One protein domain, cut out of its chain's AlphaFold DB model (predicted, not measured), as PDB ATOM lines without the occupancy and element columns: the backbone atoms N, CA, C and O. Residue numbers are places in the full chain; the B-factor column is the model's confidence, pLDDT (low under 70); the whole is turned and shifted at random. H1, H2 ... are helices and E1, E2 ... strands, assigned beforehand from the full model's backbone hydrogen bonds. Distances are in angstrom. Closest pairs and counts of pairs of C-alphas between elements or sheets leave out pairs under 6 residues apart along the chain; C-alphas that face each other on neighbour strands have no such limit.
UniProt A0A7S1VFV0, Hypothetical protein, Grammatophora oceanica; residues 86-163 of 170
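AT A GLANCE: This is residues 86 to 163 of the 170 residues of the protein "Hypothetical protein" of Grammatophora oceanica (UniProt A0A7S1VFV0). A ribbon of two parallel strands, E1 and E2, runs through the middle of a flat domain, with H3 over one face and H5 more loosely over the other. H1 lies side by side with H3, and the short helices H2 and H4 sit toward the end where the strands finish. The printed part has 78 residues with five named helices and two named strands, in the order H1 E1 H2 H3 E2 H4 H5; the sheet's order is E1, E2, and its class is mixed, helices and strands. The whole is compact, with a radius of gyration of the C-alphas of 13.1 A and spans of 35 by 34 by 17 A.

HOW THE PARTS SIT: E1, residues 102 to 107, and E2, residues 134 to 139, are parallel neighbours at 20 degrees; N 104 and O 135, 2.8 A apart, and N 137 and O 104, 2.8 A apart, are within hydrogen-bond range. With H2, residues 112 to 115, and H3, residues 119 to 129, they form a strand-helix-strand unit, two parallel strands joined through helices, with a right-handed crossover. H3 and E2 come closest at the C-alphas of Ser 127 and Phe 134, 5.0 A. H1, residues 86 to 96, and H3 only just touch, with 3 pairs of C-alphas within 8 A; the closest are those of Glu 91 and Leu 126, 7.2 A, at a shallow tilt of 10 degrees, the same way. H2 and H3 touch only at the corner, only just, with 3 pairs; the closest C-alphas are those of Trp 113 and Leu 119, 6.9 A. The closest C-alphas of E2 and H5, residues 151 to 162, are those of Leu 139 and Gly 153, 6.7 A; E1 and H5 are near each other. H4, residues 146 to 149, and H5 are close but not clearly touching: C-alphas 147 and 154 are 6.6 A apart. H3 and H5 are apart. Every O i to N i+4 pair is within hydrogen-bond range in H1 and H3, and 7 of 8 in H5; H2 and H4 are too short for such a pair, and of O i to N i+3 pairs H2 has 1 of 1 within range and H4 0 of 1.

IN THESE COORDINATES: E1 spans 16.8 A and E2 16.7 A. H1 begins at C-alpha 86, (157.537, 106.447, 158.416), and spans 15.1 A; H3 spans 15.4 A. H5 spans 16.7 A and ends at C-alpha 162, (151.456, 95.259, 180.016).

THE WHOLE: The C-alphas farthest apart are those of Pro 117 and Ser 163, 35.5 A. The printed part has no cut, and no link is long. Residues 160 to 163 are under pLDDT 70.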
ATOM      1  N   MET A  86     157.856 107.291 157.267       84.56
ATOM      2  CA  MET A  86     157.537 106.447 158.416       84.56
ATOM      3  C   MET A  86     156.703 105.218 158.033       84.56
ATOM      4  O   MET A  86     156.807 104.198 158.713       84.56
ATOM      5  N   MET A  87     155.908 105.264 156.961       88.12
ATOM      6  CA  MET A  87     155.126 104.112 156.507       88.12
ATOM      7  C   MET A  87     156.041 103.010 155.983       88.12
ATOM      8  O   MET A  87     155.894 101.866 156.416       88.12
ATOM      9  N   GLY A  88     156.997 103.357 155.118       89.75
ATOM     10  CA  GLY A  88     158.006 102.426 154.613       89.75
ATOM     11  C   GLY A  88     158.850 101.834 155.739       89.75
ATOM     12  O   GLY A  88     159.000 100.618 155.817       89.75
ATOM     13  N   MET A  89     159.296 102.664 156.691       90.06
ATOM     14  CA  MET A  89     160.021 102.190 157.877       90.06
ATOM     15  C   MET A  89     159.205 101.178 158.696       90.06
ATOM     16  O   MET A  89     159.739 100.166 159.148       90.06
ATOM     17  N   MET A  90     157.914 101.436 158.926       92.00
ATOM     18  CA  MET A  90     157.065 100.510 159.680       92.00
ATOM     19  C   MET A  90     156.870  99.177 158.954       92.00
ATOM     20  O   MET A  90     156.867  98.134 159.613       92.00
ATOM     21  N   GLU A  91     156.709  99.211 157.629       92.81
ATOM     22  CA  GLU A  91     156.620  98.020 156.782       92.81
ATOM     23  C   GLU A  91     157.915  97.200 156.836       92.81
ATOM     24  O   GLU A  91     157.878  96.021 157.188       92.81
ATOM     25  N   GLU A  92     159.064  97.841 156.627       94.31
ATOM     26  CA  GLU A  92     160.373  97.186 156.692       94.31
ATOM     27  C   GLU A  92     160.624  96.550 158.067       94.31
ATOM     28  O   GLU A  92     161.028  95.392 158.166       94.31
ATOM     29  N   LEU A  93     160.333  97.271 159.153       94.50
ATOM     30  CA  LEU A  93     160.559  96.772 160.509       94.50
ATOM     31  C   LEU A  93     159.669  95.576 160.854       94.50
ATOM     32  O   LEU A  93     160.139  94.626 161.487       94.50
ATOM     33  N   VAL A  94     158.383  95.604 160.481       94.94
ATOM     34  CA  VAL A  94     157.480  94.482 160.779       94.94
ATOM     35  C   VAL A  94     157.810  93.253 159.926       94.94
ATOM     36  O   VAL A  94     157.598  92.127 160.385       94.94
ATOM     37  N   GLU A  95     158.369  93.440 158.732       94.00
ATOM     38  CA  GLU A  95     158.865  92.361 157.873       94.00
ATOM     39  C   GLU A  95     160.174  91.759 158.389       94.00
ATOM     40  O   GLU A  95     160.270  90.542 158.567       94.00
ATOM     41  N   ALA A  96     161.164  92.603 158.675       96.25
ATOM     42  CA  ALA A  96     162.519  92.181 159.009       96.25
ATOM     43  C   ALA A  96     162.661  91.628 160.434       96.25
ATOM     44  O   ALA A  96     163.579  90.850 160.700       96.25
ATOM     45  N   VAL A  97     161.775  92.014 161.363       96.25
ATOM     46  CA  VAL A  97     161.885  91.653 162.785       96.25
ATOM     47  C   VAL A  97     160.670  90.825 163.233       96.25
ATOM     48  O   VAL A  97     159.656  91.382 163.665       96.25
ATOM     49  N   PRO A  98     160.746  89.478 163.205       91.44
ATOM     50  CA  PRO A  98     159.613  88.601 163.525       91.44
ATOM     51  C   PRO A  98     159.061  88.765 164.946       91.44
ATOM     52  O   PRO A  98     157.881  88.520 165.186       91.44
ATOM     53  N   THR A  99     159.900  89.185 165.894       93.19
ATOM     54  CA  THR A  99     159.526  89.380 167.302       93.19
ATOM     55  C   THR A  99     158.936  90.761 167.585       93.19
ATOM     56  O   THR A  99     158.364  90.974 168.657       93.19
ATOM     57  N   LEU A 100     159.044  91.707 166.645       93.94
ATOM     58  CA  LEU A 100     158.551  93.064 166.832       93.94
ATOM     59  C   LEU A 100     157.021  93.074 166.857       93.94
ATOM     60  O   LEU A 100     156.368  92.601 165.924       93.94
ATOM     61  N   LYS A 101     156.463  93.669 167.917       94.00
ATOM     62  CA  LYS A 101     155.045  94.027 168.020       94.00
ATOM     63  C   LYS A 101     154.900  95.538 167.931       94.00
ATOM     64  O   LYS A 101     155.403  96.280 168.776       94.00
ATOM     65  N   MET A 102     154.204  95.993 166.903       93.81
ATOM     66  CA  MET A 102     153.967  97.392 166.614       93.81
ATOM     67  C   MET A 102     152.519  97.765 166.917       93.81
ATOM     68  O   MET A 102     151.576  97.092 166.509       93.81
ATOM     69  N   HIS A 103     152.362  98.868 167.643       92.50
ATOM     70  CA  HIS A 103     151.075  99.453 167.991       92.50
ATOM     71  C   HIS A 103     151.079 100.907 167.522       92.50
ATOM     72  O   HIS A 103     151.896 101.709 167.995       92.50
ATOM     73  N   VAL A 104     150.184 101.220 166.588       91.81
ATOM     74  CA  VAL A 104     149.948 102.560 166.045       91.81
ATOM     75  C   VAL A 104     148.666 103.087 166.671       91.81
ATOM     76  O   VAL A 104     147.627 102.438 166.565       91.81
ATOM     77  N   VAL A 105     148.722 104.236 167.341       91.50
ATOM     78  CA  VAL A 105     147.541 104.864 167.951       91.50
ATOM     79  C   VAL A 105     147.244 106.165 167.222       91.50
ATOM     80  O   VAL A 105     148.093 107.055 167.186       91.50
ATOM     81  N   ARG A 106     146.033 106.285 166.669       89.56
ATOM     82  CA  ARG A 106     145.582 107.492 165.967       89.56
ATOM     83  C   ARG A 106     144.376 108.149 166.626       89.56
ATOM     84  O   ARG A 106     143.471 107.470 167.124       89.56
ATOM     85  N   ALA A 107     144.325 109.473 166.536       89.31
ATOM     86  CA  ALA A 107     143.144 110.248 166.869       89.31
ATOM     87  C   ALA A 107     142.047 110.063 165.803       89.31
ATOM     88  O   ALA A 107     142.288 110.134 164.596       89.31
ATOM     89  N   GLY A 108     140.825 109.772 166.246       87.06
ATOM     90  CA  GLY A 108     139.704 109.420 165.377       87.06
ATOM     91  C   GLY A 108     139.155 110.582 164.556       87.06
ATOM     92  O   GLY A 108     138.691 110.346 163.442       87.06
ATOM     93  N   LYS A 109     139.236 111.810 165.083       87.81
ATOM     94  CA  LYS A 109     138.750 113.034 164.426       87.81
ATOM     95  C   LYS A 109     139.841 113.792 163.665       87.81
ATOM     96  O   LYS A 109     139.546 114.828 163.079       87.81
ATOM     97  N   ASN A 110     141.082 113.303 163.676       84.44
ATOM     98  CA  ASN A 110     142.179 113.944 162.964       84.44
ATOM     99  C   ASN A 110     142.033 113.723 161.448       84.44
ATOM    100  O   ASN A 110     142.278 112.620 160.950       84.44
ATOM    101  N   GLY A 111     141.641 114.777 160.728       81.25
ATOM    102  CA  GLY A 111     141.468 114.762 159.274       81.25
ATOM    103  C   GLY A 111     142.762 114.519 158.493       81.25
ATOM    104  O   GLY A 111     142.702 113.918 157.423       81.25
ATOM    105  N   ALA A 112     143.926 114.857 159.065       79.81
ATOM    106  CA  ALA A 112     145.226 114.731 158.398       79.81
ATOM    107  C   ALA A 112     145.562 113.283 157.995       79.81
ATOM    108  O   ALA A 112     146.266 113.035 157.021       79.81
ATOM    109  N   TRP A 113     144.999 112.291 158.695       80.12
ATOM    110  CA  TRP A 113     145.162 110.876 158.341       80.12
ATOM    111  C   TRP A 113     144.489 110.502 157.015       80.12
ATOM    112  O   TRP A 113     144.852 109.494 156.412       80.12
ATOM    113  N   GLY A 114     143.486 111.273 156.588       80.94
ATOM    114  CA  GLY A 114     142.771 111.088 155.326       80.94
ATOM    115  C   GLY A 114     143.336 111.909 154.166       80.94
ATOM    116  O   GLY A 114     142.985 111.636 153.022       80.94
ATOM    117  N   GLU A 115     144.212 112.878 154.435       82.19
ATOM    118  CA  GLU A 115     144.830 113.723 153.401       82.19
ATOM    119  C   GLU A 115     145.845 112.948 152.552       82.19
ATOM    120  O   GLU A 115     146.067 113.285 151.392       82.19
ATOM    121  N   GLN A 116     146.419 111.870 153.100       81.38
ATOM    122  CA  GLN A 116     147.311 110.962 152.383       81.38
ATOM    123  C   GLN A 116     146.540 109.720 151.903       81.38
ATOM    124  O   GLN A 116     146.252 108.835 152.716       81.38
ATOM    125  N   PRO A 117     146.230 109.591 150.594       83.44
ATOM    126  CA  PRO A 117     145.267 108.600 150.099       83.44
ATOM    127  C   PRO A 117     145.602 107.147 150.456       83.44
ATOM    128  O   PRO A 117     144.706 106.346 150.713       83.44
ATOM    129  N   MET A 118     146.893 106.805 150.496       88.44
ATOM    130  CA  MET A 118     147.359 105.436 150.735       88.44
ATOM    131  C   MET A 118     147.653 105.121 152.203       88.44
ATOM    132  O   MET A 118     147.868 103.958 152.534       88.44
ATOM    133  N   LEU A 119     147.609 106.108 153.102       88.19
ATOM    134  CA  LEU A 119     148.016 105.925 154.494       88.19
ATOM    135  C   LEU A 119     147.124 104.919 155.237       88.19
ATOM    136  O   LEU A 119     147.603 103.905 155.746       88.19
ATOM    137  N   LEU A 120     145.811 105.168 155.264       90.25
ATOM    138  CA  LEU A 120     144.851 104.275 155.921       90.25
ATOM    139  C   LEU A 120     144.764 102.895 155.239       90.25
ATOM    140  O   LEU A 120     144.795 101.897 155.966       90.25
ATOM    141  N   PRO A 121     144.708 102.786 153.893       93.06
ATOM    142  CA  PRO A 121     144.790 101.493 153.213       93.06
ATOM    143  C   PRO A 121     146.050 100.690 153.561       93.06
ATOM    144  O   PRO A 121     145.952  99.491 153.823       93.06
ATOM    145  N   ASN A 122     147.221 101.331 153.625       92.94
ATOM    146  CA  ASN A 122     148.477 100.650 153.950       92.94
ATOM    147  C   ASN A 122     148.488 100.136 155.394       92.94
ATOM    148  O   ASN A 122     148.839  98.982 155.627       92.94
ATOM    149  N   LEU A 123     148.020 100.936 156.354       92.94
ATOM    150  CA  LEU A 123     147.883 100.497 157.747       92.94
ATOM    151  C   LEU A 123     146.919  99.310 157.885       92.94
ATOM    152  O   LEU A 123     147.197  98.359 158.616       92.94
ATOM    153  N   GLN A 124     145.802  99.332 157.153       93.94
ATOM    154  CA  GLN A 124     144.863  98.209 157.114       93.94
ATOM    155  C   GLN A 124     145.486  96.959 156.483       93.94
ATOM    156  O   GLN A 124     145.246  95.853 156.969       93.94
ATOM    157  N   ARG A 125     146.285  97.113 155.421       95.69
ATOM    158  CA  ARG A 125     147.019  96.007 154.794       95.69
ATOM    159  C   ARG A 125     148.010  95.381 155.772       95.69
ATOM    160  O   ARG A 125     147.962  94.168 155.950       95.69
ATOM    161  N   LEU A 126     148.842  96.182 156.439       95.44
ATOM    162  CA  LEU A 126     149.823  95.689 157.414       95.44
ATOM    163  C   LEU A 126     149.146  94.981 158.591       95.44
ATOM    164  O   LEU A 126     149.571  93.896 158.978       95.44
ATOM    165  N   SER A 127     148.043  95.530 159.107       95.88
ATOM    166  CA  SER A 127     147.289  94.885 160.187       95.88
ATOM    167  C   SER A 127     146.687  93.536 159.764       95.88
ATOM    168  O   SER A 127     146.673  92.598 160.554       95.88
ATOM    169  N   LYS A 128     146.251  93.392 158.504       96.38
ATOM    170  CA  LYS A 128     145.770  92.107 157.960       96.38
ATOM    171  C   LYS A 128     146.897  91.110 157.686       96.38
ATOM    172  O   LYS A 128     146.695  89.918 157.886       96.38
ATOM    173  N   ALA A 129     148.047  91.581 157.207       96.06
ATOM    174  CA  ALA A 129     149.207  90.739 156.923       96.06
ATOM    175  C   ALA A 129     149.875  90.226 158.210       96.06
ATOM    176  O   ALA A 129     150.375  89.103 158.246       96.06
ATOM    177  N   TYR A 130     149.834  91.022 159.282       96.00
ATOM    178  CA  TYR A 130     150.501  90.734 160.548       96.00
ATOM    179  C   TYR A 130     149.552  90.883 161.753       96.00
ATOM    180  O   TYR A 130     149.831  91.683 162.648       96.00
ATOM    181  N   PRO A 131     148.455  90.107 161.838       94.62
ATOM    182  CA  PRO A 131     147.375  90.329 162.812       94.62
ATOM    183  C   PRO A 131     147.815  90.236 164.283       94.62
ATOM    184  O   PRO A 131     147.284  90.937 165.136       94.62
ATOM    185  N   GLU A 132     148.831  89.425 164.587       93.75
ATOM    186  CA  GLU A 132     149.366  89.278 165.950       93.75
ATOM    187  C   GLU A 132     150.435  90.325 166.302       93.75
ATOM    188  O   GLU A 132     150.779  90.515 167.475       93.75
ATOM    189  N   ARG A 133     150.982  91.018 165.295       94.69
ATOM    190  CA  ARG A 133     152.184  91.855 165.433       94.69
ATOM    191  C   ARG A 133     151.978  93.313 165.047       94.69
ATOM    192  O   ARG A 133     152.758  94.138 165.501       94.69
ATOM    193  N   PHE A 134     150.958  93.649 164.267       95.56
ATOM    194  CA  PHE A 134     150.698  95.009 163.810       95.56
ATOM    195  C   PHE A 134     149.273  95.436 164.160       95.56
ATOM    196  O   PHE A 134     148.290  95.024 163.537       95.56
ATOM    197  N   HIS A 135     149.174  96.300 165.163       94.00
ATOM    198  CA  HIS A 135     147.910  96.725 165.751       94.00
ATOM    199  C   HIS A 135     147.671  98.207 165.491       94.00
ATOM    200  O   HIS A 135     148.499  99.044 165.854       94.00
ATOM    201  N   VAL A 136     146.515  98.541 164.920       92.62
ATOM    202  CA  VAL A 136     146.088  99.929 164.702       92.62
ATOM    203  C   VAL A 136     144.929 100.244 165.641       92.62
ATOM    204  O   VAL A 136     143.857  99.652 165.542       92.62
ATOM    205  N   HIS A 137     145.142 101.194 166.542       92.50
ATOM    206  CA  HIS A 137     144.175 101.639 167.541       92.50
ATOM    207  C   HIS A 137     143.637 103.013 167.164       92.50
ATOM    208  O   HIS A 137     144.392 103.901 166.767       92.50
ATOM    209  N   VAL A 138     142.330 103.204 167.324       91.69
ATOM    210  CA  VAL A 138     141.666 104.486 167.070       91.69
ATOM    211  C   VAL A 138     141.036 104.975 168.364       91.69
ATOM    212  O   VAL A 138     140.215 104.268 168.945       91.69
ATOM    213  N   LEU A 139     141.378 106.191 168.788       92.06
ATOM    214  CA  LEU A 139     140.670 106.888 169.862       92.06
ATOM    215  C   LEU A 139     139.604 107.796 169.232       92.06
ATOM    216  O   LEU A 139     139.926 108.880 168.747       92.06
ATOM    217  N   PRO A 140     138.327 107.367 169.170       88.19
ATOM    218  CA  PRO A 140     137.318 107.980 168.302       88.19
ATOM    219  C   PRO A 140     136.970 109.422 168.682       88.19
ATOM    220  O   PRO A 140     136.456 110.174 167.856       88.19
ATOM    221  N   LYS A 141     137.214 109.811 169.937       86.50
ATOM    222  CA  LYS A 141     136.870 111.140 170.451       86.50
ATOM    223  C   LYS A 141     138.004 112.155 170.317       86.50
ATOM    224  O   LYS A 141     137.690 113.346 170.333       86.50
ATOM    225  N   SER A 142     139.247 111.694 170.151       86.69
ATOM    226  CA  SER A 142     140.443 112.537 170.096       86.69
ATOM    227  C   SER A 142     140.530 113.334 168.799       86.69
ATOM    228  O   SER A 142     140.211 112.810 167.725       86.69
ATOM    229  N   GLY A 143     140.950 114.590 168.934       82.62
ATOM    230  CA  GLY A 143     141.185 115.554 167.872       82.62
ATOM    231  C   GLY A 143     142.615 115.469 167.369       82.62
ATOM    232  O   GLY A 143     142.874 114.696 166.459       82.62
ATOM    233  N   HIS A 144     143.521 116.262 167.936       75.06
ATOM    234  CA  HIS A 144     144.891 116.403 167.431       75.06
ATOM    235  C   HIS A 144     145.952 115.810 168.359       75.06
ATOM    236  O   HIS A 144     147.023 115.484 167.868       75.06
ATOM    237  N   TRP A 145     145.665 115.667 169.660       80.50
ATOM    238  CA  TRP A 145     146.618 115.166 170.653       80.50
ATOM    239  C   TRP A 145     145.964 114.090 171.512       80.50
ATOM    240  O   TRP A 145     145.339 114.380 172.528       80.50
ATOM    241  N   VAL A 146     146.143 112.820 171.148       86.12
ATOM    242  CA  VAL A 146     145.529 111.657 171.820       86.12
ATOM    243  C   VAL A 146     145.733 111.639 173.338       86.12
ATOM    244  O   VAL A 146     144.840 111.228 174.073       86.12
ATOM    245  N   HIS A 147     146.886 112.109 173.813       83.38
ATOM    246  CA  HIS A 147     147.236 112.136 175.233       83.38
ATOM    247  C   HIS A 147     146.595 113.302 176.002       83.38
ATOM    248  O   HIS A 147     146.454 113.209 177.218       83.38
ATOM    249  N   VAL A 148     146.198 114.373 175.311       84.19
ATOM    250  CA  VAL A 148     145.442 115.495 175.886       84.19
ATOM    251  C   VAL A 148     143.944 115.215 175.783       84.19
ATOM    252  O   VAL A 148     143.212 115.373 176.756       84.19
ATOM    253  N   ASP A 149     143.501 114.739 174.621       85.62
ATOM    254  CA  ASP A 149     142.086 114.605 174.293       85.62
ATOM    255  C   ASP A 149     141.433 113.348 174.892       85.62
ATOM    256  O   ASP A 149     140.229 113.349 175.153       85.62
ATOM    257  N   ASP A 150     142.182 112.250 175.072       89.94
ATOM    258  CA  ASP A 150     141.663 110.990 175.631       89.94
ATOM    259  C   ASP A 150     142.743 110.203 176.397       89.94
ATOM    260  O   ASP A 150     143.065 109.050 176.091       89.94
ATOM    261  N   LEU A 151     143.304 110.833 177.436       89.44
ATOM    262  CA  LEU A 151     144.256 110.182 178.341       89.44
ATOM    263  C   LEU A 151     143.727 108.854 178.929       89.44
ATOM    264  O   LEU A 151     144.493 107.883 178.950       89.44
ATOM    265  N   PRO A 152     142.457 108.742 179.384       90.62
ATOM    266  CA  PRO A 152     141.929 107.475 179.890       90.62
ATOM    267  C   PRO A 152     141.895 106.376 178.821       90.62
ATOM    268  O   PRO A 152     142.289 105.241 179.103       90.62
ATOM    269  N   GLY A 153     141.467 106.695 177.594       89.81
ATOM    270  CA  GLY A 153     141.463 105.764 176.467       89.81
ATOM    271  C   GLY A 153     142.869 105.289 176.107       89.81
ATOM    272  O   GLY A 153     143.101 104.083 175.993       89.81
ATOM    273  N   LEU A 154     143.828 106.214 176.023       90.00
ATOM    274  CA  LEU A 154     145.236 105.903 175.773       90.00
ATOM    275  C   LEU A 154     145.833 105.007 176.874       90.00
ATOM    276  O   LEU A 154     146.461 103.989 176.585       90.00
ATOM    277  N   THR A 155     145.584 105.336 178.140       88.94
ATOM    278  CA  THR A 155     146.081 104.559 179.289       88.94
ATOM    279  C   THR A 155     145.500 103.145 179.307       88.94
ATOM    280  O   THR A 155     146.216 102.178 179.574       88.94
ATOM    281  N   LYS A 156     144.215 102.988 178.962       89.19
ATOM    282  CA  LYS A 156     143.575 101.670 178.846       89.19
ATOM    283  C   LYS A 156     144.254 100.802 177.787       89.19
ATOM    284  O   LYS A 156     144.425  99.606 178.024       89.19
ATOM    285  N   LEU A 157     144.654 101.389 176.655       88.38
ATOM    286  CA  LEU A 157     145.417 100.669 175.636       88.38
ATOM    287  C   LEU A 157     146.733 100.163 176.224       88.38
ATOM    288  O   LEU A 157     146.985  98.967 176.149       88.38
ATOM    289  N   PHE A 158     147.522 101.011 176.887       84.12
ATOM    290  CA  PHE A 158     148.796 100.584 177.479       84.12
ATOM    291  C   PHE A 158     148.640  99.470 178.524       84.12
ATOM    292  O   PHE A 158     149.352  98.467 178.453       84.12
ATOM    293  N   HIS A 159     147.676  99.586 179.442       78.88
ATOM    294  CA  HIS A 159     147.429  98.566 180.470       78.88
ATOM    295  C   HIS A 159     146.966  97.217 179.899       78.88
ATOM    296  O   HIS A 159     147.262  96.163 180.468       78.88
ATOM    297  N   GLY A 160     146.271  97.220 178.759       67.94
ATOM    298  CA  GLY A 160     145.862  95.992 178.075       67.94
ATOM    299  C   GLY A 160     147.032  95.162 177.531       67.94
ATOM    300  O   GLY A 160     146.871  93.961 177.332       67.94
ATOM    301  N   PHE A 161     148.210  95.765 177.324       61.03
ATOM    302  CA  PHE A 161     149.386  95.079 176.768       61.03
ATOM    303  C   PHE A 161     150.493  94.812 177.788       61.03
ATOM    304  O   PHE A 161     151.287  93.898 177.580       61.03
ATOM    305  N   THR A 162     150.532  95.544 178.903       56.09
ATOM    306  CA  THR A 162     151.456  95.259 180.016       56.09
ATOM    307  C   THR A 162     150.953  94.157 180.952       56.09
ATOM    308  O   THR A 162     151.712  93.681 181.790       56.09
ATOM    309  N   SER A 163     149.698  93.721 180.805       45.12
ATOM    310  CA  SER A 163     149.066  92.689 181.643       45.12
ATOM    311  C   SER A 163     149.141  91.258 181.087       45.12
ATOM    312  O   SER A 163     148.560  90.351 181.680       45.12
TER     313      SER A 163